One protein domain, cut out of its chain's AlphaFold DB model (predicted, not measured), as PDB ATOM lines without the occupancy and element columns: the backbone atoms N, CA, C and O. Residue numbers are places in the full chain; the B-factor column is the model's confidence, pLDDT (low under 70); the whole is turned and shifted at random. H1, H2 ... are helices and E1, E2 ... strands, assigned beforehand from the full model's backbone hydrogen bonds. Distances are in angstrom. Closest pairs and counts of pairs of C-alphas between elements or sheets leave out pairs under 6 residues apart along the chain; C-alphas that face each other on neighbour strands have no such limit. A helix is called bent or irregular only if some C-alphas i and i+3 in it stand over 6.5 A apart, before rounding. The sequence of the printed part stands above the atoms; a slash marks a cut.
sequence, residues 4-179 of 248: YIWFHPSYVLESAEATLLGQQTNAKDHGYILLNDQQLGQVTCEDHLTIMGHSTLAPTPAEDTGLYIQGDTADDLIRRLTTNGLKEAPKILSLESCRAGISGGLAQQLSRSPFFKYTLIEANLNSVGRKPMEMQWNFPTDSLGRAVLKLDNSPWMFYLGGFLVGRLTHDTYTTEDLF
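Overview. This is residues 4 to 179 of the 248 residues of an uncharacterized protein of Legionella pneumophila (UniProt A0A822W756). A strongly twisted seven-stranded sheet runs through the middle, with H2 over one face and H3 and H5 over the other, while the small hairpin E6 and E7 sits beside H2. The 176 printed residues, mixed helix and strand with under half in named elements, hold in order E1 H1 H2 E2 H3 E3 H4 E4 H5 E5 E6 E7 E8 E9. The large sheet is mixed, in the order E2 E1 E3 E4 E5 E8 E9. The whole is compact, with a radius of gyration of the C-alphas of 14.7 A, and spans 41 by 34 by 33 A.

Along the chain. Find C-alpha 4 at (177.311, 164.148, 194.577), where E1 begins, residues 4 to 7. Next come H1, 9 to 14; H2, 17 to 29, 18.2 A long; E2, 33 to 35; H3, 37 to 42; E3, 48 to 52, 13.3 A; H4, 74 to 83, from (161.460, 160.405, 183.879) over 14.1 A; E4, 92 to 96; H5, 106 to 112; E5, 120 to 124; E6, 128 to 130; E7, 146 to 148; E8, 156 to 160; and E9, 163 to 168, 15.0 A, ending at (159.613, 171.680, 203.944).

Arrangement. In the sheet, look for parallel neighbours E2 and E1 at N 35 and O 5, 2.9 A; E1 and E3 at N 50 and O 4, 2.8 A; E3 and E4 at N 94 and O 49, 2.8 A; E4 and E5 at N 93 and O 120, 2.9 A. E8 is antiparallel to E5, with N 121 and O 159 at 2.8 A, and forms a hairpin with E9, with N 165 and O 158 at 2.8 A. The hairpin E6 and E7 has N 147 and O 129 at 2.8 A; the closest C-alphas of E6 and H2, Arg 130 and Gln 23, are 5.2 A apart. The three layers, helices on both faces of a sheet, have H2 at a height of 9.2 A over the sheet and, on the opposite face, H3 at 8.5 A and H5 at 7.4 A. Strand-helix-strand units, parallel neighbours with helices between, are E1, H1 H2, E2; E3, H4, E4; and E4, H5, E5; E2, H3, E3 is a split one, with E1 between its strands; each crossover is right-handed. H4 is not on the sheet but touches H5, about perpendicular at 76 degrees, closest at C-alphas 74 and 110, 5.4 A. H1, not on the sheet, is close to but not clearly touching H2, closest at C-alphas 12 and 20, 7.0 A. H3 is irregular, with C-alphas 38 and 41 7.4 A apart, 0 of 2 O i to N i+4 pairs and 1 of 3 O i to N i+3 pairs within hydrogen-bond range; in the other helices every O i to N i+4 pair is within range.

Size, cuts and confidence. The C-alphas farthest apart, Pro 114 and Gln 136, are 41.5 A from each other. The printed part has no cut. Long links join E3 to H4 and E6 to E7. The pLDDT is under 70 at residues 58 to 62, 134, 136 and 151 to 153.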
ATOM      1  N   TYR A   4     176.916 164.076 195.974       98.56
ATOM      2  CA  TYR A   4     177.311 164.148 194.577       98.56
ATOM      3  C   TYR A   4     176.403 165.108 193.827       98.56
ATOM      4  O   TYR A   4     175.215 165.216 194.131       98.56
ATOM      5  N   ILE A   5     176.952 165.790 192.832       98.50
ATOM      6  CA  ILE A   5     176.169 166.594 191.898       98.50
ATOM      7  C   ILE A   5     176.578 166.253 190.473       98.50
ATOM      8  O   ILE A   5     177.764 166.148 190.156       98.50
ATOM      9  N   TRP A   6     175.577 166.080 189.625       98.31
ATOM     10  CA  TRP A   6     175.737 165.824 188.207       98.31
ATOM     11  C   TRP A   6     174.952 166.875 187.425       98.31
ATOM     12  O   TRP A   6     173.761 167.101 187.659       98.31
ATOM     13  N   PHE A   7     175.648 167.555 186.519       97.31
ATOM     14  CA  PHE A   7     175.068 168.563 185.641       97.31
ATOM     15  C   PHE A   7     174.656 167.872 184.352       97.31
ATOM     16  O   PHE A   7     175.482 167.211 183.723       97.31
ATOM     17  N   HIS A   8     173.398 168.030 183.950       96.31
ATOM     18  CA  HIS A   8     172.923 167.402 182.726       96.31
ATOM     19  C   HIS A   8     173.761 167.864 181.509       96.31
ATOM     20  O   HIS A   8     174.017 169.061 181.383       96.31
ATOM     21  N   PRO A   9     174.160 166.986 180.567       94.50
ATOM     22  CA  PRO A   9     175.035 167.351 179.450       94.50
ATOM     23  C   PRO A   9     174.512 168.516 178.609       94.50
ATOM     24  O   PRO A   9     175.261 169.437 178.301       94.50
ATOM     25  N   SER A  10     173.211 168.540 178.298       92.62
ATOM     26  CA  SER A  10     172.598 169.680 177.597       92.62
ATOM     27  C   SER A  10     172.691 170.981 178.400       92.62
ATOM     28  O   SER A  10     172.943 172.029 177.818       92.62
ATOM     29  N   TYR A  11     172.571 170.907 179.733       93.25
ATOM     30  CA  TYR A  11     172.735 172.064 180.613       93.25
ATOM     31  C   TYR A  11     174.170 172.596 180.582       93.25
ATOM     32  O   TYR A  11     174.391 173.802 180.534       93.25
ATOM     33  N   VAL A  12     175.157 171.696 180.559       94.31
ATOM     34  CA  VAL A  12     176.572 172.057 180.410       94.31
ATOM     35  C   VAL A  12     176.829 172.751 179.070       94.31
ATOM     36  O   VAL A  12     177.568 173.728 179.033       94.31
ATOM     37  N   LEU A  13     176.218 172.267 177.984       92.00
ATOM     38  CA  LEU A  13     176.418 172.807 176.636       92.00
ATOM     39  C   LEU A  13     175.776 174.184 176.421       92.00
ATOM     40  O   LEU A  13     176.317 174.989 175.668       92.00
ATOM     41  N   GLU A  14     174.624 174.449 177.037       90.50
ATOM     42  CA  GLU A  14     173.909 175.725 176.874       90.50
ATOM     43  C   GLU A  14     174.350 176.802 177.876       90.50
ATOM     44  O   GLU A  14     174.170 177.996 177.631       90.50
ATOM     45  N   SER A  15     174.910 176.394 179.018       90.00
ATOM     46  CA  SER A  15     175.314 177.321 180.071       90.00
ATOM     47  C   SER A  15     176.566 178.093 179.673       90.00
ATOM     48  O   SER A  15     177.557 177.523 179.221       90.00
ATOM     49  N   ALA A  16     176.565 179.403 179.929       91.31
ATOM     50  CA  ALA A  16     177.781 180.202 179.825       91.31
ATOM     51  C   ALA A  16     178.866 179.649 180.769       91.31
ATOM     52  O   ALA A  16     178.589 179.363 181.936       91.31
ATOM     53  N   GLU A  17     180.105 179.551 180.279       91.69
ATOM     54  CA  GLU A  17     181.230 178.929 180.994       91.69
ATOM     55  C   GLU A  17     181.424 179.497 182.410       91.69
ATOM     56  O   GLU A  17     181.498 178.743 183.380       91.69
ATOM     57  N   ALA A  18     181.408 180.828 182.554       90.81
ATOM     58  CA  ALA A  18     181.547 181.501 183.849       90.81
ATOM     59  C   ALA A  18     180.401 181.169 184.826       90.81
ATOM     60  O   ALA A  18     180.623 181.012 186.031       90.81
ATOM     61  N   THR A  19     179.174 181.016 184.317       90.81
ATOM     62  CA  THR A  19     178.012 180.612 185.121       90.81
ATOM     63  C   THR A  19     178.187 179.184 185.624       90.81
ATOM     64  O   THR A  19     178.070 178.948 186.828       90.81
ATOM     65  N   LEU A  20     178.520 178.252 184.726       93.25
ATOM     66  CA  LEU A  20     178.716 176.845 185.071       93.25
ATOM     67  C   LEU A  20     179.854 176.674 186.086       93.25
ATOM     68  O   LEU A  20     179.680 175.995 187.098       93.25
ATOM     69  N   LEU A  21     180.992 177.339 185.866       94.44
ATOM     70  CA  LEU A  21     182.132 177.306 186.784       94.44
ATOM     71  C   LEU A  21     181.757 177.837 188.174       94.44
ATOM     72  O   LEU A  21     182.141 177.252 189.189       94.44
ATOM     73  N   GLY A  22     180.974 178.916 188.233       93.44
ATOM     74  CA  GLY A  22     180.477 179.468 189.490       93.44
ATOM     75  C   GLY A  22     179.581 178.499 190.257       93.44
ATOM     76  O   GLY A  22     179.789 178.284 191.448       93.44
ATOM     77  N   GLN A  23     178.637 177.853 189.573       94.44
ATOM     78  CA  GLN A  23     177.746 176.860 190.183       94.44
ATOM     79  C   GLN A  23     178.502 175.616 190.662       94.44
ATOM     80  O   GLN A  23     178.233 175.099 191.746       94.44
ATOM     81  N   GLN A  24     179.478 175.156 189.879       95.69
ATOM     82  CA  GLN A  24     180.362 174.049 190.237       95.69
ATOM     83  C   GLN A  24     181.237 174.374 191.451       95.69
ATOM     84  O   GLN A  24     181.421 173.525 192.325       95.69
ATOM     85  N   THR A  25     181.764 175.598 191.522       95.00
ATOM     86  CA  THR A  25     182.544 176.083 192.669       95.00
ATOM     87  C   THR A  25     181.663 176.174 193.908       95.00
ATOM     88  O   THR A  25     181.996 175.585 194.929       95.00
ATOM     89  N   ASN A  26     180.475 176.775 193.782       94.38
ATOM     90  CA  ASN A  26     179.490 176.815 194.857       94.38
ATOM     91  C   ASN A  26     179.164 175.408 195.383       94.38
ATOM     92  O   ASN A  26     179.175 175.197 196.591       94.38
ATOM     93  N   ALA A  27     178.923 174.429 194.508       96.06
ATOM     94  CA  ALA A  27     178.653 173.063 194.943       96.06
ATOM     95  C   ALA A  27     179.836 172.461 195.730       96.06
ATOM     96  O   ALA A  27     179.632 171.872 196.794       96.06
ATOM     97  N   LYS A  28     181.077 172.656 195.263       96.44
ATOM     98  CA  LYS A  28     182.284 172.200 195.975       96.44
ATOM     99  C   LYS A  28     182.430 172.849 197.350       96.44
ATOM    100  O   LYS A  28     182.705 172.136 198.312       96.44
ATOM    101  N   ASP A  29     182.188 174.153 197.457       94.94
ATOM    102  CA  ASP A  29     182.252 174.890 198.727       94.94
ATOM    103  C   ASP A  29     181.230 174.363 199.747       94.94
ATOM    104  O   ASP A  29     181.463 174.408 200.953       94.94
ATOM    105  N   HIS A  30     180.128 173.780 199.262       94.69
ATOM    106  CA  HIS A  30     179.107 173.123 200.083       94.69
ATOM    107  C   HIS A  30     179.323 171.606 200.210       94.69
ATOM    108  O   HIS A  30     178.437 170.883 200.663       94.69
ATOM    109  N   GLY A  31     180.513 171.107 199.862       95.94
ATOM    110  CA  GLY A  31     180.947 169.731 200.104       95.94
ATOM    111  C   GLY A  31     180.418 168.694 199.114       95.94
ATOM    112  O   GLY A  31     180.371 167.511 199.461       95.94
ATOM    113  N   TYR A  32     180.016 169.113 197.911       98.12
ATOM    114  CA  TYR A  32     179.656 168.199 196.830       98.12
ATOM    115  C   TYR A  32     180.875 167.706 196.043       98.12
ATOM    116  O   TYR A  32     181.806 168.453 195.739       98.12
ATOM    117  N   ILE A  33     180.807 166.445 195.626       98.44
ATOM    118  CA  ILE A  33     181.694 165.837 194.639       98.44
ATOM    119  C   ILE A  33     181.042 166.007 193.261       98.44
ATOM    120  O   ILE A  33     179.937 165.514 193.026       98.44
ATOM    121  N   LEU A  34     181.721 166.706 192.349       98.00
ATOM    122  CA  LEU A  34     181.257 166.849 190.968       98.00
ATOM    123  C   LEU A  34     181.444 165.532 190.215       98.00
ATOM    124  O   LEU A  34     182.552 164.993 190.190       98.00
ATOM    125  N   LEU A  35     180.383 165.056 189.573       97.69
ATOM    126  CA  LEU A  35     180.420 163.888 188.704       97.69
ATOM    127  C   LEU A  35     180.341 164.314 187.241       97.69
ATOM    128  O   LEU A  35     179.507 165.139 186.869       97.69
ATOM    129  N   ASN A  36     181.175 163.699 186.408       94.12
ATOM    130  CA  ASN A  36     180.932 163.636 184.971       94.12
ATOM    131  C   ASN A  36     180.116 162.378 184.607       94.12
ATOM    132  O   ASN A  36     179.872 161.514 185.453       94.12
ATOM    133  N   ASP A  37     179.729 162.262 183.338       89.62
ATOM    134  CA  ASP A  37     178.928 161.143 182.822       89.62
ATOM    135  C   ASP A  37     179.547 159.767 183.099       89.62
ATOM    136  O   ASP A  37     178.834 158.816 183.373       89.62
ATOM    137  N   GLN A  38     180.872 159.634 183.126       91.38
ATOM    138  CA  GLN A  38     181.537 158.344 183.354       91.38
ATOM    139  C   GLN A  38     181.682 157.990 184.842       91.38
ATOM    140  O   GLN A  38     182.245 156.949 185.186       91.38
ATOM    141  N   GLN A  39     181.216 158.856 185.744       96.31
ATOM    142  CA  GLN A  39     181.454 158.750 187.183       96.31
ATOM    143  C   GLN A  39     180.191 158.471 188.005       96.31
ATOM    144  O   GLN A  39     180.306 158.284 189.217       96.31
ATOM    145  N   LEU A  40     179.010 158.360 187.385       96.94
ATOM    146  CA  LEU A  40     177.765 158.065 188.109       96.94
ATOM    147  C   LEU A  40     177.795 156.719 188.852       96.94
ATOM    148  O   LEU A  40     177.117 156.564 189.864       96.94
ATOM    149  N   GLY A  41     178.646 155.778 188.433       97.19
ATOM    150  CA  GLY A  41     178.856 154.507 189.139       97.19
ATOM    151  C   GLY A  41     179.537 154.607 190.507       97.19
ATOM    152  O   GLY A  41     179.711 153.578 191.156       97.19
ATOM    153  N   GLN A  42     179.931 155.806 190.947       97.56
ATOM    154  CA  GLN A  42     180.435 156.058 192.304       97.56
ATOM    155  C   GLN A  42     179.319 156.259 193.339       97.56
ATOM    156  O   GLN A  42     179.592 156.208 194.539       97.56
ATOM    157  N   VAL A  43     178.094 156.528 192.886       98.00
ATOM    158  CA  VAL A  43     176.934 156.753 193.752       98.00
ATOM    159  C   VAL A  43     176.422 155.413 194.270       98.00
ATOM    160  O   VAL A  43     176.248 154.471 193.498       98.00
ATOM    161  N   THR A  44     176.167 155.338 195.575       96.38
ATOM    162  CA  THR A  44     175.615 154.153 196.248       96.38
ATOM    163  C   THR A  44     174.266 154.455 196.898       96.38
ATOM    164  O   THR A  44     173.884 155.618 197.053       96.38
ATOM    165  N   CYS A  45     173.558 153.415 197.342       95.12
ATOM    166  CA  CYS A  45     172.277 153.550 198.041       95.12
ATOM    167  C   CYS A  45     172.336 154.277 199.399       95.12
ATOM    168  O   CYS A  45     171.289 154.588 199.959       95.12
ATOM    169  N   GLU A  46     173.525 154.606 199.914       95.12
ATOM    170  CA  GLU A  46     173.724 155.387 201.147       95.12
ATOM    171  C   GLU A  46     174.065 156.867 200.874       95.12
ATOM    172  O   GLU A  46     174.287 157.644 201.809       95.12
ATOM    173  N   ASP A  47     174.131 157.262 199.599       97.38
ATOM    174  CA  ASP A  47     174.579 158.585 199.167       97.38
ATOM    175  C   ASP A  47     173.433 159.535 198.802       97.38
ATOM    176  O   ASP A  47     172.270 159.154 198.649       97.38
ATOM    177  N   HIS A  48     173.793 160.806 198.642       97.94
ATOM    178  CA  HIS A  48     172.940 161.868 198.127       97.94
ATOM    179  C   HIS A  48     173.413 162.268 196.729       97.94
ATOM    180  O   HIS A  48     174.580 162.616 196.548       97.94
ATOM    181  N   LEU A  49     172.510 162.239 195.748       98.50
ATOM    182  CA  LEU A  49     172.765 162.708 194.388       98.50
ATOM    183  C   LEU A  49     171.890 163.920 194.083       98.50
ATOM    184  O   LEU A  49     170.683 163.896 194.288       98.50
ATOM    185  N   THR A  50     172.492 164.970 193.545       98.31
ATOM    186  CA  THR A  50     171.796 166.129 192.990       98.31
ATOM    187  C   THR A  50     171.932 166.132 191.472       98.31
ATOM    188  O   THR A  50     173.029 165.945 190.949       98.31
ATOM    189  N   ILE A  51     170.828 166.368 190.769       97.94
ATOM    190  CA  ILE A  51     170.800 166.556 189.317       97.94
ATOM    191  C   ILE A  51     170.414 168.001 189.025       97.94
ATOM    192  O   ILE A  51     169.387 168.475 189.515       97.94
ATOM    193  N   MET A  52     171.219 168.677 188.206       96.38
ATOM    194  CA  MET A  52     170.987 170.064 187.803       96.38
ATOM    195  C   MET A  52     170.649 170.166 186.312       96.38
ATOM    196  O   MET A  52     171.317 169.559 185.470       96.38
ATOM    197  N   GLY A  53     169.615 170.947 185.994       94.56
ATOM    198  CA  GLY A  53     169.173 171.207 184.625       94.56
ATOM    199  C   GLY A  53     167.892 172.039 184.577       94.56
ATOM    200  O   GLY A  53     167.215 172.215 185.588       94.56
ATOM    201  N   HIS A  54     167.544 172.557 183.402       91.94
ATOM    202  CA  HIS A  54     166.310 173.319 183.205       91.94
ATOM    203  C   HIS A  54     165.095 172.420 183.004       91.94
ATOM    204  O   HIS A  54     165.199 171.313 182.470       91.94
ATOM    205  N   SER A  55     163.922 172.925 183.389       91.31
ATOM    206  CA  SER A  55     162.656 172.211 183.251       91.31
ATOM    207  C   SER A  55     162.026 172.415 181.867       91.31
ATOM    208  O   SER A  55     160.853 172.785 181.734       91.31
ATOM    209  N   THR A  56     162.790 172.145 180.818       86.12
ATOM    210  CA  THR A  56     162.388 172.397 179.434       86.12
ATOM    211  C   THR A  56     162.330 171.104 178.629       86.12
ATOM    212  O   THR A  56     163.065 170.153 178.891       86.12
ATOM    213  N   LEU A  57     161.424 171.058 177.646       78.62
ATOM    214  CA  LEU A  57     161.333 169.960 176.673       78.62
ATOM    215  C   LEU A  57     162.288 170.169 175.483       78.62
ATOM    216  O   LEU A  57     162.727 169.211 174.858       78.62
ATOM    217  N   ALA A  58     162.599 171.426 175.163       68.81
ATOM    218  CA  ALA A  58     163.477 171.821 174.069       68.81
ATOM    219  C   ALA A  58     164.402 172.974 174.513       68.81
ATOM    220  O   ALA A  58     164.072 173.667 175.477       68.81
ATOM    221  N   PRO A  59     165.518 173.231 173.801       57.75
ATOM    222  CA  PRO A  59     166.463 174.312 174.127       57.75
ATOM    223  C   PRO A  59     165.892 175.730 173.929       57.75
ATOM    224  O   PRO A  59     166.465 176.715 174.378       57.75
ATOM    225  N   THR A  60     164.779 175.859 173.205       51.94
ATOM    226  CA  THR A  60     164.070 177.128 172.969       51.94
ATOM    227  C   THR A  60     163.053 177.395 174.081       51.94
ATOM    228  O   THR A  60     162.525 176.423 174.618       51.94
ATOM    229  N   PRO A  61     162.724 178.662 174.410       52.00
ATOM    230  CA  PRO A  61     162.022 179.019 175.643       52.00
ATOM    231  C   PRO A  61     160.581 178.496 175.641       52.00
ATOM    232  O   PRO A  61     159.647 179.170 175.215       52.00
ATOM    233  N   ALA A  62     160.415 177.269 176.116       59.19
ATOM    234  CA  ALA A  62     159.159 176.757 176.618       59.19
ATOM    235  C   ALA A  62     159.079 177.129 178.099       59.19
ATOM    236  O   ALA A  62     160.092 177.126 178.799       59.19
ATOM    237  N   GLU A  63     157.884 177.469 178.573       72.62
ATOM    238  CA  GLU A  63     157.649 177.663 180.001       72.62
ATOM    239  C   GLU A  63     158.152 176.446 180.790       72.62
ATOM    240  O   GLU A  63     157.953 175.304 180.366       72.62
ATOM    241  N   ASP A  64     158.774 176.682 181.949       83.62
ATOM    242  CA  ASP A  64     159.133 175.599 182.862       83.62
ATOM    243  C   ASP A  64     157.855 174.830 183.229       83.62
ATOM    244  O   ASP A  64     156.944 175.373 183.868       83.62
ATOM    245  N   THR A  65     157.762 173.571 182.798       87.94
ATOM    246  CA  THR A  65     156.560 172.739 183.002       87.94
ATOM    247  C   THR A  65     156.632 171.872 184.255       87.94
ATOM    248  O   THR A  65     155.606 171.381 184.710       87.94
ATOM    249  N   GLY A  66     157.823 171.660 184.812       92.62
ATOM    250  CA  GLY A  66     158.104 170.707 185.885       92.62
ATOM    251  C   GLY A  66     158.089 169.233 185.460       92.62
ATOM    252  O   GLY A  66     158.236 168.365 186.318       92.62
ATOM    253  N   LEU A  67     157.875 168.925 184.174       94.31
ATOM    254  CA  LEU A  67     157.660 167.554 183.680       94.31
ATOM    255  C   LEU A  67     158.911 166.897 183.084       94.31
ATOM    256  O   LEU A  67     158.948 165.677 182.951       94.31
ATOM    257  N   TYR A  68     159.915 167.699 182.741       94.12
ATOM    258  CA  TYR A  68     161.129 167.266 182.055       94.12
ATOM    259  C   TYR A  68     162.348 167.875 182.733       94.12
ATOM    260  O   TYR A  68     162.239 168.879 183.441       94.12
ATOM    261  N   ILE A  69     163.515 167.300 182.474       94.50
ATOM    262  CA  ILE A  69     164.787 167.968 182.723       94.50
ATOM    263  C   ILE A  69     165.620 167.884 181.456       94.50
ATOM    264  O   ILE A  69     165.977 166.798 181.016       94.50
ATOM    265  N   GLN A  70     165.896 169.030 180.838       92.69
ATOM    266  CA  GLN A  70     166.709 169.096 179.622       92.69
ATOM    267  C   GLN A  70     166.236 168.172 178.484       92.69
ATOM    268  O   GLN A  70     167.038 167.522 177.812       92.69
ATOM    269  N   GLY A  71     164.921 168.107 178.275       91.62
ATOM    270  CA  GLY A  71     164.282 167.245 177.281       91.62
ATOM    271  C   GLY A  71     164.051 165.801 177.730       91.62
ATOM    272  O   GLY A  71     163.254 165.110 177.099       91.62
ATOM    273  N   ASP A  72     164.668 165.349 178.823       95.38
ATOM    274  CA  ASP A  72     164.450 163.998 179.332       95.38
ATOM    275  C   ASP A  72     163.125 163.915 180.107       95.38
ATOM    276  O   ASP A  72     162.868 164.679 181.047       95.38
ATOM    277  N   THR A  73     162.296 162.934 179.741       96.31
ATOM    278  CA  THR A  73     161.232 162.413 180.612       96.31
ATOM    279  C   THR A  73     161.831 161.678 181.818       96.31
ATOM    280  O   THR A  73     163.036 161.431 181.875       96.31
ATOM    281  N   ALA A  74     161.000 161.255 182.777       97.62
ATOM    282  CA  ALA A  74     161.460 160.405 183.879       97.62
ATOM    283  C   ALA A  74     162.159 159.121 183.381       97.62
ATOM    284  O   ALA A  74     163.235 158.781 183.874       97.62
ATOM    285  N   ASP A  75     161.588 158.449 182.377       97.75
ATOM    286  CA  ASP A  75     162.144 157.215 181.812       97.75
ATOM    287  C   ASP A  75     163.437 157.476 181.028       97.75
ATOM    288  O   ASP A  75     164.402 156.716 181.151       97.75
ATOM    289  N   ASP A  76     163.490 158.568 180.259       97.62
ATOM    290  CA  ASP A  76     164.700 158.953 179.526       97.62
ATOM    291  C   ASP A  76     165.841 159.312 180.482       97.62
ATOM    292  O   ASP A  76     166.970 158.868 180.268       97.62
ATOM    293  N   LEU A  77     165.538 160.027 181.571       97.81
ATOM    294  CA  LEU A  77     166.517 160.376 182.593       97.81
ATOM    295  C   LEU A  77     167.043 159.121 183.296       97.81
ATOM    296  O   LEU A  77     168.253 158.960 183.426       97.81
ATOM    297  N   ILE A  78     166.169 158.191 183.704       98.25
ATOM    298  CA  ILE A  78     166.594 156.907 184.293       98.25
ATOM    299  C   ILE A  78     167.501 156.156 183.317       98.25
ATOM    300  O   ILE A  78     168.586 155.703 183.697       98.25
ATOM    301  N   ARG A  79     167.095 156.046 182.046       98.12
ATOM    302  CA  ARG A  79     167.892 155.386 181.007       98.12
ATOM    303  C   ARG A  79     169.252 156.062 180.850       98.12
ATOM    304  O   ARG A  79     170.260 155.366 180.759       98.12
ATOM    305  N   ARG A  80     169.308 157.394 180.853       97.12
ATOM    306  CA  ARG A  80     170.559 158.151 180.757       97.12
ATOM    307  C   ARG A  80     171.459 157.894 181.956       97.12
ATOM    308  O   ARG A  80     172.622 157.558 181.757       97.12
ATOM    309  N   LEU A  81     170.945 158.029 183.175       97.88
ATOM    310  CA  LEU A  81     171.726 157.841 184.399       97.88
ATOM    311  C   LEU A  81     172.292 156.417 184.483       97.88
ATOM    312  O   LEU A  81     173.476 156.236 184.764       97.88
ATOM    313  N   THR A  82     171.471 155.409 184.182       97.31
ATOM    314  CA  THR A  82     171.879 153.992 184.212       97.31
ATOM    315  C   THR A  82     172.864 153.644 183.093       97.31
ATOM    316  O   THR A  82     173.857 152.966 183.348       97.31
ATOM    317  N   THR A  83     172.671 154.171 181.877       96.81
ATOM    318  CA  THR A  83     173.628 154.019 180.759       96.81
ATOM    319  C   THR A  83     174.989 154.629 181.096       96.81
ATOM    320  O   THR A  83     176.026 154.079 180.734       96.81
ATOM    321  N   ASN A  84     174.987 155.729 181.844       96.12
ATOM    322  CA  ASN A  84     176.183 156.408 182.338       96.12
ATOM    323  C   ASN A  84     176.724 155.806 183.653       96.12
ATOM    324  O   ASN A  84     177.636 156.333 184.284       96.12
ATOM    325  N   GLY A  85     176.205 154.647 184.059       96.38
ATOM    326  CA  GLY A  85     176.804 153.815 185.094       96.38
ATOM    327  C   GLY A  85     176.191 153.946 186.481       96.38
ATOM    328  O   GLY A  85     176.721 153.311 187.389       96.38
ATOM    329  N   LEU A  86     175.096 154.692 186.679       97.69
ATOM    330  CA  LEU A  86     174.354 154.656 187.945       97.69
ATOM    331  C   LEU A  86     173.755 153.253 188.149       97.69
ATOM    332  O   LEU A  86     172.809 152.872 187.461       97.69
ATOM    333  N   LYS A  87     174.328 152.471 189.069       95.62
ATOM    334  CA  LYS A  87     173.949 151.062 189.295       95.62
ATOM    335  C   LYS A  87     172.814 150.897 190.295       95.62
ATOM    336  O   LYS A  87     171.979 150.015 190.136       95.62
ATOM    337  N   GLU A  88     172.810 151.740 191.318       94.06
ATOM    338  CA  GLU A  88     171.856 151.719 192.420       94.06
ATOM    339  C   GLU A  88     171.271 153.115 192.583       94.06
ATOM    340  O   GLU A  88     171.941 154.119 192.318       94.06
ATOM    341  N   ALA A  89     170.014 153.190 193.007       96.75
ATOM    342  CA  ALA A  89     169.417 154.475 193.315       96.75
ATOM    343  C   ALA A  89     169.968 155.003 194.652       96.75
ATOM    344  O   ALA A  89     170.118 154.222 195.593       96.75
ATOM    345  N   PRO A  90     170.260 156.309 194.762       97.69
ATOM    346  CA  PRO A  90     170.785 156.907 195.980       97.69
ATOM    347  C   PRO A  90     169.730 156.895 197.090       97.69
ATOM    348  O   PRO A  90     168.532 156.729 196.838       97.69
ATOM    349  N   LYS A  91     170.165 157.170 198.320       97.06
ATOM    350  CA  LYS A  91     169.261 157.383 199.455       97.06
ATOM    351  C   LYS A  91     168.358 158.594 199.217       97.06
ATOM    352  O   LYS A  91     167.150 158.543 199.465       97.06
ATOM    353  N   ILE A  92     168.963 159.682 198.735       98.06
ATOM    354  CA  ILE A  92     168.297 160.952 198.432       98.06
ATOM    355  C   ILE A  92     168.656 161.374 197.007       98.06
ATOM    356  O   ILE A  92     169.835 161.398 196.642       98.06
ATOM    357  N   LEU A  93     167.644 161.749 196.227       98.44
ATOM    358  CA  LEU A  93     167.801 162.382 194.922       98.44
ATOM    359  C   LEU A  93     167.222 163.798 194.965       98.44
ATOM    360  O   LEU A  93     166.024 163.965 195.175       98.44
ATOM    361  N   SER A  94     168.040 164.812 194.714       97.75
ATOM    362  CA  SER A  94     167.584 166.203 194.625       97.75
ATOM    363  C   SER A  94     167.543 166.656 193.179       97.75
ATOM    364  O   SER A  94     168.528 166.526 192.454       97.75
ATOM    365  N   LEU A  95     166.415 167.221 192.762       97.50
ATOM    366  CA  LEU A  95     166.272 167.844 191.453       97.50
ATOM    367  C   LEU A  95     166.381 169.360 191.607       97.50
ATOM    368  O   LEU A  95     165.455 170.025 192.076       97.50
ATOM    369  N   GLU A  96     167.511 169.911 191.177       95.44
ATOM    370  CA  GLU A  96     167.697 171.350 190.997       95.44
ATOM    371  C   GLU A  96     167.212 171.737 189.598       95.44
ATOM    372  O   GLU A  96     167.993 172.038 188.696       95.44
ATOM    373  N   SER A  97     165.891 171.656 189.428       93.69
ATOM    374  CA  SER A  97     165.166 171.989 188.204       93.69
ATOM    375  C   SER A  97     163.852 172.682 188.557       93.69
ATOM    376  O   SER A  97     163.142 172.270 189.482       93.69
ATOM    377  N   CYS A  98     163.545 173.768 187.845       91.75
ATOM    378  CA  CYS A  98     162.390 174.613 188.128       91.75
ATOM    379  C   CYS A  98     161.090 173.802 188.131       91.75
ATOM    380  O   CYS A  98     160.799 173.082 187.183       91.75
ATOM    381  N   ARG A  99     160.261 173.957 189.167       92.25
ATOM    382  CA  ARG A  99     158.924 173.335 189.249       92.25
ATOM    383  C   ARG A  99     158.902 171.800 189.191       92.25
ATOM    384  O   ARG A  99     157.816 171.229 189.148       92.25
ATOM    385  N   ALA A 100     160.038 171.105 189.244       95.38
ATOM    386  CA  ALA A 100     160.082 169.640 189.176       95.38
ATOM    387  C   ALA A 100     159.288 168.948 190.310       95.38
ATOM    388  O   ALA A 100     158.937 167.771 190.193       95.38
ATOM    389  N   GLY A 101     158.984 169.676 191.393       95.12
ATOM    390  CA  GLY A 101     158.200 169.197 192.531       95.12
ATOM    391  C   GLY A 101     156.677 169.310 192.400       95.12
ATOM    392  O   GLY A 101     155.985 168.921 193.345       95.12
ATOM    393  N   ILE A 102     156.127 169.849 191.302       94.06
ATOM    394  CA  ILE A 102     154.665 169.957 191.131       94.06
ATOM    395  C   ILE A 102     153.980 168.582 191.202       94.06
ATOM    396  O   ILE A 102     154.599 167.547 190.958       94.06
ATOM    397  N   SER A 103     152.679 168.564 191.503       93.81
ATOM    398  CA  SER A 103     151.885 167.331 191.420       93.81
ATOM    399  C   SER A 103     151.898 166.793 189.985       93.81
ATOM    400  O   SER A 103     151.663 167.544 189.041       93.81
ATOM    401  N   GLY A 104     152.213 165.509 189.814       94.88
ATOM    402  CA  GLY A 104     152.454 164.892 188.509       94.88
ATOM    403  C   GLY A 104     153.798 165.256 187.863       94.88
ATOM    404  O   GLY A 104     154.080 164.771 186.770       94.88
ATOM    405  N   GLY A 105     154.626 166.069 188.524       95.81
ATOM    406  CA  GLY A 105     155.940 166.514 188.059       95.81
ATOM    407  C   GLY A 105     156.992 165.409 187.996       95.81
ATOM    408  O   GLY A 105     156.776 164.282 188.457       95.81
ATOM    409  N   LEU A 106     158.160 165.761 187.459       97.69
ATOM    410  CA  LEU A 106     159.293 164.859 187.258       97.69
ATOM    411  C   LEU A 106     159.694 164.133 188.551       97.69
ATOM    412  O   LEU A 106     159.898 162.921 188.529       97.69
ATOM    413  N   ALA A 107     159.730 164.833 189.692       98.19
ATOM    414  CA  ALA A 107     160.078 164.225 190.979       98.19
ATOM    415  C   ALA A 107     159.107 163.103 191.375       98.19
ATOM    416  O   ALA A 107     159.524 162.013 191.775       98.19
ATOM    417  N   GLN A 108     157.801 163.338 191.212       97.94
ATOM    418  CA  GLN A 108     156.799 162.327 191.527       97.94
ATOM    419  C   GLN A 108     156.871 161.153 190.546       97.94
ATOM    420  O   GLN A 108     156.778 160.004 190.979       97.94
ATOM    421  N   GLN A 109     157.056 161.417 189.250       98.12
ATOM    422  CA  GLN A 109     157.190 160.374 188.229       98.12
ATOM    423  C   GLN A 109     158.405 159.475 188.491       98.12
ATOM    424  O   GLN A 109     158.251 158.256 188.551       98.12
ATOM    425  N   LEU A 110     159.577 160.061 188.759       98.56
ATOM    426  CA  LEU A 110     160.780 159.309 189.123       98.56
ATOM    427  C   LEU A 110     160.536 158.448 190.365       98.56
ATOM    428  O   LEU A 110     160.852 157.262 190.351       98.56
ATOM    429  N   SER A 111     159.882 158.990 191.398       97.94
ATOM    430  CA  SER A 111     159.619 158.244 192.640       97.94
ATOM    431  C   SER A 111     158.652 157.062 192.466       97.94
ATOM    432  O   SER A 111     158.553 156.221 193.355       97.94
ATOM    433  N   ARG A 112     157.920 156.982 191.342       96.88
ATOM    434  CA  ARG A 112     157.081 155.823 190.982       96.88
ATOM    435  C   ARG A 112     157.857 154.743 190.238       96.88
ATOM    436  O   ARG A 112     157.391 153.605 190.186       96.88
ATOM    437  N   SER A 113     158.994 155.092 189.640       96.88
ATOM    438  CA  SER A 113     159.793 154.145 188.869       96.88
ATOM    439  C   SER A 113     160.312 153.013 189.763       96.88
ATOM    440  O   SER A 113     160.675 153.270 190.912       96.88
ATOM    441  N   PRO A 114     160.417 151.770 189.258       95.31
ATOM    442  CA  PRO A 114     161.011 150.670 190.019       95.31
ATOM    443  C   PRO A 114     162.443 150.955 190.496       95.31
ATOM    444  O   PRO A 114     162.841 150.469 191.551       95.31
ATOM    445  N   PHE A 115     163.200 151.765 189.748       97.00
ATOM    446  CA  PHE A 115     164.577 152.117 190.093       97.00
ATOM    447  C   PHE A 115     164.643 153.030 191.328       97.00
ATOM    448  O   PHE A 115     165.363 152.726 192.273       97.00
ATOM    449  N   PHE A 116     163.847 154.106 191.368       97.81
ATOM    450  CA  PHE A 116     163.868 155.100 192.455       97.81
ATOM    451  C   PHE A 116     162.739 154.936 193.492       97.81
ATOM    452  O   PHE A 116     162.565 155.806 194.343       97.81
ATOM    453  N   LYS A 117     161.958 153.846 193.466       95.44
ATOM    454  CA  LYS A 117     160.759 153.672 194.319       95.44
ATOM    455  C   LYS A 117     161.024 153.862 195.820       95.44
ATOM    456  O   LYS A 117     160.141 154.316 196.545       95.44
ATOM    457  N   TYR A 118     162.232 153.531 196.277       96.81
ATOM    458  CA  TYR A 118     162.658 153.651 197.679       96.81
ATOM    459  C   TYR A 118     163.652 154.792 197.936       96.81
ATOM    460  O   TYR A 118     164.161 154.919 199.046       96.81
ATOM    461  N   THR A 119     163.894 155.638 196.936       97.69
ATOM    462  CA  THR A 119     164.690 156.861 197.060       97.69
ATOM    463  C   THR A 119     163.795 158.014 197.489       97.69
ATOM    464  O   THR A 119     162.718 158.218 196.923       97.69
ATOM    465  N   LEU A 120     164.245 158.796 198.470       98.25
ATOM    466  CA  LEU A 120     163.592 160.054 198.809       98.25
ATOM    467  C   LEU A 120     163.961 161.102 197.755       98.25
ATOM    468  O   LEU A 120     165.125 161.484 197.647       98.25
ATOM    469  N   ILE A 121     162.986 161.556 196.973       98.44
ATOM    470  CA  ILE A 121     163.208 162.546 195.917       98.44
ATOM    471  C   ILE A 121     162.722 163.909 196.387       98.44
ATOM    472  O   ILE A 121     161.546 164.060 196.717       98.44
ATOM    473  N   GLU A 122     163.599 164.907 196.378       96.75
ATOM    474  CA  GLU A 122     163.241 166.291 196.677       96.75
ATOM    475  C   GLU A 122     163.314 167.184 195.433       96.75
ATOM    476  O   GLU A 122     164.230 167.075 194.616       96.75
ATOM    477  N   ALA A 123     162.343 168.083 195.284       95.88
ATOM    478  CA  ALA A 123     162.319 169.061 194.199       95.88
ATOM    479  C   ALA A 123     161.544 170.326 194.591       95.88
ATOM    480  O   ALA A 123     160.611 170.272 195.394       95.88
ATOM    481  N   ASN A 124     161.904 171.468 194.002       92.62
ATOM    482  CA  ASN A 124     161.257 172.747 194.293       92.62
ATOM    483  C   ASN A 124     160.000 172.982 193.423       92.62
ATOM    484  O   ASN A 124     159.894 172.471 192.304       92.62
ATOM    485  N   LEU A 125     159.039 173.767 193.929       90.44
ATOM    486  CA  LEU A 125     157.848 174.196 193.171       90.44
ATOM    487  C   LEU A 125     158.076 175.394 192.241       90.44
ATOM    488  O   LEU A 125     157.239 175.651 191.382       90.44
ATOM    489  N   ASN A 126     159.182 176.113 192.399       86.88
ATOM    490  CA  ASN A 126     159.524 177.337 191.681       86.88
ATOM    491  C   ASN A 126     160.961 177.256 191.150       86.88
ATOM    492  O   ASN A 126     161.498 176.168 190.935       86.88
ATOM    493  N   SER A 127     161.555 178.418 190.879       85.62
ATOM    494  CA  SER A 127     162.902 178.544 190.348       85.62
ATOM    495  C   SER A 127     163.957 178.355 191.440       85.62
ATOM    496  O   SER A 127     163.956 179.048 192.463       85.62
ATOM    497  N   VAL A 128     164.871 177.429 191.176       88.06
ATOM    498  CA  VAL A 128     165.979 177.026 192.043       88.06
ATOM    499  C   VAL A 128     167.286 177.132 191.264       88.06
ATOM    500  O   VAL A 128     167.303 176.940 190.048       88.06
ATOM    501  N   GLY A 129     168.382 177.440 191.948       88.06
ATOM    502  CA  GLY A 129     169.707 177.396 191.342       88.06
ATOM    503  C   GLY A 129     170.827 177.633 192.343       88.06
ATOM    504  O   GLY A 129     170.598 177.760 193.543       88.06
ATOM    505  N   ARG A 130     172.053 177.723 191.828       90.75
ATOM    506  CA  ARG A 130     173.269 177.980 192.608       90.75
ATOM    507  C   ARG A 130     173.887 179.302 192.192       90.75
ATOM    508  O   ARG A 130     173.871 179.646 191.009       90.75
ATOM    509  N   LYS A 131     174.425 180.038 193.168       85.19
ATOM    510  CA  LYS A 131     175.016 181.359 192.935       85.19
ATOM    511  C   LYS A 131     176.205 181.242 191.961       85.19
ATOM    512  O   LYS A 131     177.150 180.521 192.281       85.19
ATOM    513  N   PRO A 132     176.187 181.941 190.810       82.38
ATOM    514  CA  PRO A 132     177.340 181.998 189.916       82.38
ATOM    515  C   PRO A 132     178.424 182.930 190.484       82.38
ATOM    516  O   PRO A 132     178.159 183.746 191.367       82.38
ATOM    517  N   MET A 133     179.650 182.825 189.968       74.44
ATOM    518  CA  MET A 133     180.828 183.498 190.532       74.44
ATOM    519  C   MET A 133     180.765 185.028 190.401       74.44
ATOM    520  O   MET A 133     181.101 185.743 191.340       74.44
ATOM    521  N   GLU A 134     180.311 185.526 189.251       69.50
ATOM    522  CA  GLU A 134     180.447 186.940 188.877       69.50
ATOM    523  C   GLU A 134     179.153 187.759 189.017       69.50
ATOM    524  O   GLU A 134     179.176 188.975 188.841       69.50
ATOM    525  N   MET A 135     178.016 187.133 189.358       70.69
ATOM    526  CA  MET A 135     176.749 187.859 189.528       70.69
ATOM    527  C   MET A 135     176.410 188.074 191.000       70.69
ATOM    528  O   MET A 135     176.482 187.166 191.833       70.69
ATOM    529  N   GLN A 136     175.943 189.281 191.319       69.00
ATOM    530  CA  GLN A 136     175.326 189.544 192.612       69.00
ATOM    531  C   GLN A 136     173.946 188.878 192.677       69.00
ATOM    532  O   GLN A 136     172.964 189.367 192.125       69.00
ATOM    533  N   TRP A 137     173.880 187.743 193.371       76.12
ATOM    534  CA  TRP A 137     172.640 187.165 193.884       76.12
ATOM    535  C   TRP A 137     172.477 187.531 195.356       76.12
ATOM    536  O   TRP A 137     173.342 187.202 196.169       76.12
ATOM    537  N   ASN A 138     171.344 188.159 195.684       76.25
ATOM    538  CA  ASN A 138     170.944 188.500 197.055       76.25
ATOM    539  C   ASN A 138     169.925 187.496 197.625       76.25
ATOM    540  O   ASN A 138     169.163 187.822 198.531       76.25
ATOM    541  N   PHE A 139     169.884 186.284 197.069       82.81
ATOM    542  CA  PHE A 139     169.009 185.212 197.537       82.81
ATOM    543  C   PHE A 139     169.729 184.393 198.614       82.81
ATOM    544  O   PHE A 139     170.899 184.051 198.413       82.81
ATOM    545  N   PRO A 140     169.069 184.062 199.736       81.81
ATOM    546  CA  PRO A 140     169.664 183.219 200.761       81.81
ATOM    547  C   PRO A 140     169.878 181.801 200.222       81.81
ATOM    548  O   PRO A 140     169.030 181.242 199.516       81.81
ATOM    549  N   THR A 141     171.033 181.231 200.554       88.25
ATOM    550  CA  THR A 141     171.397 179.854 200.224       88.25
ATOM    551  C   THR A 141     171.168 178.951 201.422       88.25
ATOM    552  O   THR A 141     171.480 179.355 202.537       88.25
ATOM    553  N   ASP A 142     170.685 177.734 201.190       89.06
ATOM    554  CA  ASP A 142     170.615 176.727 202.248       89.06
ATOM    555  C   ASP A 142     171.974 176.064 202.531       89.06
ATOM    556  O   ASP A 142     172.979 176.326 201.862       89.06
ATOM    557  N   SER A 143     171.993 175.145 203.500       89.38
ATOM    558  CA  SER A 143     173.168 174.329 203.856       89.38
ATOM    559  C   SER A 143     173.759 173.493 202.703       89.38
ATOM    560  O   SER A 143     174.886 173.001 202.810       89.38
ATOM    561  N   LEU A 144     173.033 173.344 201.591       91.81
ATOM    562  CA  LEU A 144     173.466 172.652 200.377       91.81
ATOM    563  C   LEU A 144     173.935 173.619 199.276       91.81
ATOM    564  O   LEU A 144     174.311 173.171 198.190       91.81
ATOM    565  N   GLY A 145     173.943 174.928 199.534       91.25
ATOM    566  CA  GLY A 145     174.365 175.967 198.593       91.25
ATOM    567  C   GLY A 145     173.305 176.340 197.560       91.25
ATOM    568  O   GLY A 145     173.608 177.036 196.589       91.25
ATOM    569  N   ARG A 146     172.062 175.885 197.744       91.75
ATOM    570  CA  ARG A 146     170.955 176.131 196.816       91.75
ATOM    571  C   ARG A 146     170.256 177.420 197.197       91.75
ATOM    572  O   ARG A 146     169.991 177.659 198.370       91.75
ATOM    573  N   ALA A 147     169.905 178.223 196.209       89.38
ATOM    574  CA  ALA A 147     169.062 179.393 196.375       89.38
ATOM    575  C   ALA A 147     167.708 179.161 195.707       89.38
ATOM    576  O   ALA A 147     167.607 178.542 194.644       89.38
ATOM    577  N   VAL A 148     166.670 179.714 196.321       83.62
ATOM    578  CA  VAL A 148     165.317 179.729 195.774       83.62
ATOM    579  C   VAL A 148     164.951 181.175 195.468       83.62
ATOM    580  O   VAL A 148     165.002 182.042 196.337       83.62
ATOM    581  N   LEU A 149     164.606 181.445 194.209       75.75
ATOM    582  CA  LEU A 149     164.501 182.812 193.679       75.75
ATOM    583  C   LEU A 149     163.217 183.544 194.123       75.75
ATOM    584  O   LEU A 149     163.094 184.752 193.933       75.75
ATOM    585  N   LYS A 150     162.260 182.831 194.735       72.19
ATOM    586  CA  LYS A 150     161.047 183.389 195.359       72.19
ATOM    587  C   LYS A 150     160.831 182.739 196.726       72.19
ATOM    588  O   LYS A 150     160.385 181.605 196.776       72.19
ATOM    589  N   LEU A 151     161.167 183.398 197.829       64.06
ATOM    590  CA  LEU A 151     161.113 182.762 199.158       64.06
ATOM    591  C   LEU A 151     159.679 182.485 199.621       64.06
ATOM    592  O   LEU A 151     159.376 181.387 200.091       64.06
ATOM    593  N   ASP A 152     158.785 183.444 199.403       62.62
ATOM    594  CA  ASP A 152     157.368 183.277 199.690       62.62
ATOM    595  C   ASP A 152     156.785 182.301 198.660       62.62
ATOM    596  O   ASP A 152     156.739 182.599 197.465       62.62
ATOM    597  N   ASN A 153     156.331 181.131 199.121       63.00
ATOM    598  CA  ASN A 153     155.632 180.112 198.326       63.00
ATOM    599  C   ASN A 153     156.491 179.096 197.539       63.00
ATOM    600  O   ASN A 153     155.997 178.509 196.576       63.00
ATOM    601  N   SER A 154     157.737 178.827 197.950       71.06
ATOM    602  CA  SER A 154     158.614 177.842 197.280       71.06
ATOM    603  C   SER A 154     159.060 176.678 198.170       71.06
ATOM    604  O   SER A 154     160.260 176.521 198.420       71.06
ATOM    605  N   PRO A 155     158.128 175.840 198.657       88.06
ATOM    606  CA  PRO A 155     158.506 174.674 199.434       88.06
ATOM    607  C   PRO A 155     159.292 173.678 198.574       88.06
ATOM    608  O   PRO A 155     159.059 173.526 197.368       88.06
ATOM    609  N   TRP A 156     160.187 172.959 199.238       92.62
ATOM    610  CA  TRP A 156     160.711 171.703 198.737       92.62
ATOM    611  C   TRP A 156     159.677 170.608 198.974       92.62
ATOM    612  O   TRP A 156     159.116 170.468 200.065       92.62
ATOM    613  N   MET A 157     159.399 169.861 197.915       95.88
ATOM    614  CA  MET A 157     158.428 168.780 197.878       95.88
ATOM    615  C   MET A 157     159.180 167.462 197.948       95.88
ATOM    616  O   MET A 157     160.093 167.244 197.155       95.88
ATOM    617  N   PHE A 158     158.775 166.586 198.866       97.38
ATOM    618  CA  PHE A 158     159.443 165.312 199.107       97.38
ATOM    619  C   PHE A 158     158.552 164.162 198.672       97.38
ATOM    620  O   PHE A 158     157.454 163.987 199.203       97.38
ATOM    621  N   TYR A 159     159.035 163.368 197.727       97.81
ATOM    622  CA  TYR A 159     158.330 162.220 197.183       97.81
ATOM    623  C   TYR A 159     159.057 160.920 197.509       97.81
ATOM    624  O   TYR A 159     160.281 160.842 197.441       97.81
ATOM    625  N   LEU A 160     158.291 159.882 197.837       97.25
ATOM    626  CA  LEU A 160     158.794 158.529 198.063       97.25
ATOM    627  C   LEU A 160     157.735 157.524 197.603       97.25
ATOM    628  O   LEU A 160     156.567 157.622 197.990       97.25
ATOM    629  N   GLY A 161     158.118 156.580 196.742       95.94
ATOM    630  CA  GLY A 161     157.202 155.580 196.187       95.94
ATOM    631  C   GLY A 161     156.003 156.166 195.430       95.94
ATOM    632  O   GLY A 161     154.941 155.547 195.398       95.94
ATOM    633  N   GLY A 162     156.122 157.377 194.874       95.81
ATOM    634  CA  GLY A 162     155.035 158.081 194.190       95.81
ATOM    635  C   GLY A 162     154.137 158.942 195.075       95.81
ATOM    636  O   GLY A 162     153.269 159.638 194.537       95.81
ATOM    637  N   PHE A 163     154.330 158.924 196.395       96.12
ATOM    638  CA  PHE A 163     153.531 159.685 197.356       96.12
ATOM    639  C   PHE A 163     154.277 160.926 197.828       96.12
ATOM    640  O   PHE A 163     155.489 160.886 198.023       96.12
ATOM    641  N   LEU A 164     153.543 162.018 198.036       95.94
ATOM    642  CA  LEU A 164     154.071 163.213 198.686       95.94
ATOM    643  C   LEU A 164     154.188 162.936 200.190       95.94
ATOM    644  O   LEU A 164     153.174 162.898 200.884       95.94
ATOM    645  N   VAL A 165     155.408 162.749 200.688       95.56
ATOM    646  CA  VAL A 165     155.661 162.437 202.104       95.56
ATOM    647  C   VAL A 165     155.847 163.678 202.973       95.56
ATOM    648  O   VAL A 165     155.709 163.602 204.188       95.56
ATOM    649  N   GLY A 166     156.091 164.838 202.365       94.19
ATOM    650  CA  GLY A 166     156.078 166.102 203.088       94.19
ATOM    651  C   GLY A 166     156.454 167.304 202.238       94.19
ATOM    652  O   GLY A 166     156.778 167.196 201.053       94.19
ATOM    653  N   ARG A 167     156.367 168.471 202.874       94.50
ATOM    654  CA  ARG A 167     156.736 169.772 202.317       94.50
ATOM    655  C   ARG A 167     157.549 170.498 203.372       94.50
ATOM    656  O   ARG A 167     157.055 170.653 204.487       94.50
ATOM    657  N   LEU A 168     158.759 170.923 203.033       92.25
ATOM    658  CA  LEU A 168     159.613 171.680 203.944       92.25
ATOM    659  C   LEU A 168     159.967 173.020 203.310       92.25
ATOM    660  O   LEU A 168     160.101 173.137 202.089       92.25
ATOM    661  N   THR A 169     160.085 174.040 204.148       89.56
ATOM    662  CA  THR A 169     160.507 175.367 203.709       89.56
ATOM    663  C   THR A 169     161.997 175.336 203.371       89.56
ATOM    664  O   THR A 169     162.772 174.571 203.947       89.56
ATOM    665  N   HIS A 170     162.397 176.146 202.391       88.69
ATOM    666  CA  HIS A 170     163.806 176.336 202.053       88.69
ATOM    667  C   HIS A 170     164.615 176.737 203.294       88.69
ATOM    668  O   HIS A 170     164.140 177.543 204.088       88.69
ATOM    669  N   ASP A 171     165.816 176.176 203.445       87.38
ATOM    670  CA  ASP A 171     166.742 176.449 204.558       87.38
ATOM    671  C   ASP A 171     166.239 176.077 205.975       87.38
ATOM    672  O   ASP A 171     166.824 176.470 206.978       87.38
ATOM    673  N   THR A 172     165.171 175.276 206.105       89.12
ATOM    674  CA  THR A 172     164.679 174.822 207.426       89.12
ATOM    675  C   THR A 172     165.026 173.372 207.758       89.12
ATOM    676  O   THR A 172     164.452 172.809 208.691       89.12
ATOM    677  N   TYR A 173     165.895 172.725 206.980       91.25
ATOM    678  CA  TYR A 173     166.257 171.323 207.175       91.25
ATOM    679  C   TYR A 173     167.687 171.020 206.720       91.25
ATOM    680  O   TYR A 173     168.260 171.713 205.876       91.25
ATOM    681  N   THR A 174     168.238 169.944 207.273       91.19
ATOM    682  CA  THR A 174     169.488 169.311 206.844       91.19
ATOM    683  C   THR A 174     169.170 167.965 206.203       91.19
ATOM    684  O   THR A 174     168.106 167.387 206.437       91.19
ATOM    685  N   THR A 175     170.089 167.437 205.397       88.44
ATOM    686  CA  THR A 175     169.909 166.120 204.770       88.44
ATOM    687  C   THR A 175     169.859 164.973 205.779       88.44
ATOM    688  O   THR A 175     169.219 163.952 205.529       88.44
ATOM    689  N   GLU A 176     170.511 165.148 206.923       89.12
ATOM    690  CA  GLU A 176     170.615 164.198 208.024       89.12
ATOM    691  C   GLU A 176     169.269 164.003 208.732       89.12
ATOM    692  O   GLU A 176     168.923 162.878 209.091       89.12
ATOM    693  N   ASP A 177     168.478 165.071 208.861       88.31
ATOM    694  CA  ASP A 177     167.222 165.051 209.616       88.31
ATOM    695  C   ASP A 177     165.985 164.790 208.739       88.31
ATOM    696  O   ASP A 177     164.884 164.595 209.262       88.31
ATOM    697  N   LEU A 178     166.143 164.748 207.407       92.69
ATOM    698  CA  LEU A 178     165.040 164.673 206.440       92.69
ATOM    699  C   LEU A 178     164.038 163.560 206.745       92.69
ATOM    700  O   LEU A 178     162.840 163.808 206.871       92.69
ATOM    701  N   PHE A 179     164.508 162.323 206.890       93.25
ATOM    702  CA  PHE A 179     163.609 161.199 207.138       93.25
ATOM    703  C   PHE A 179     162.897 161.305 208.486       93.25
ATOM    704  O   PHE A 179     161.748 160.881 208.587       93.25
TER     705      PHE A 179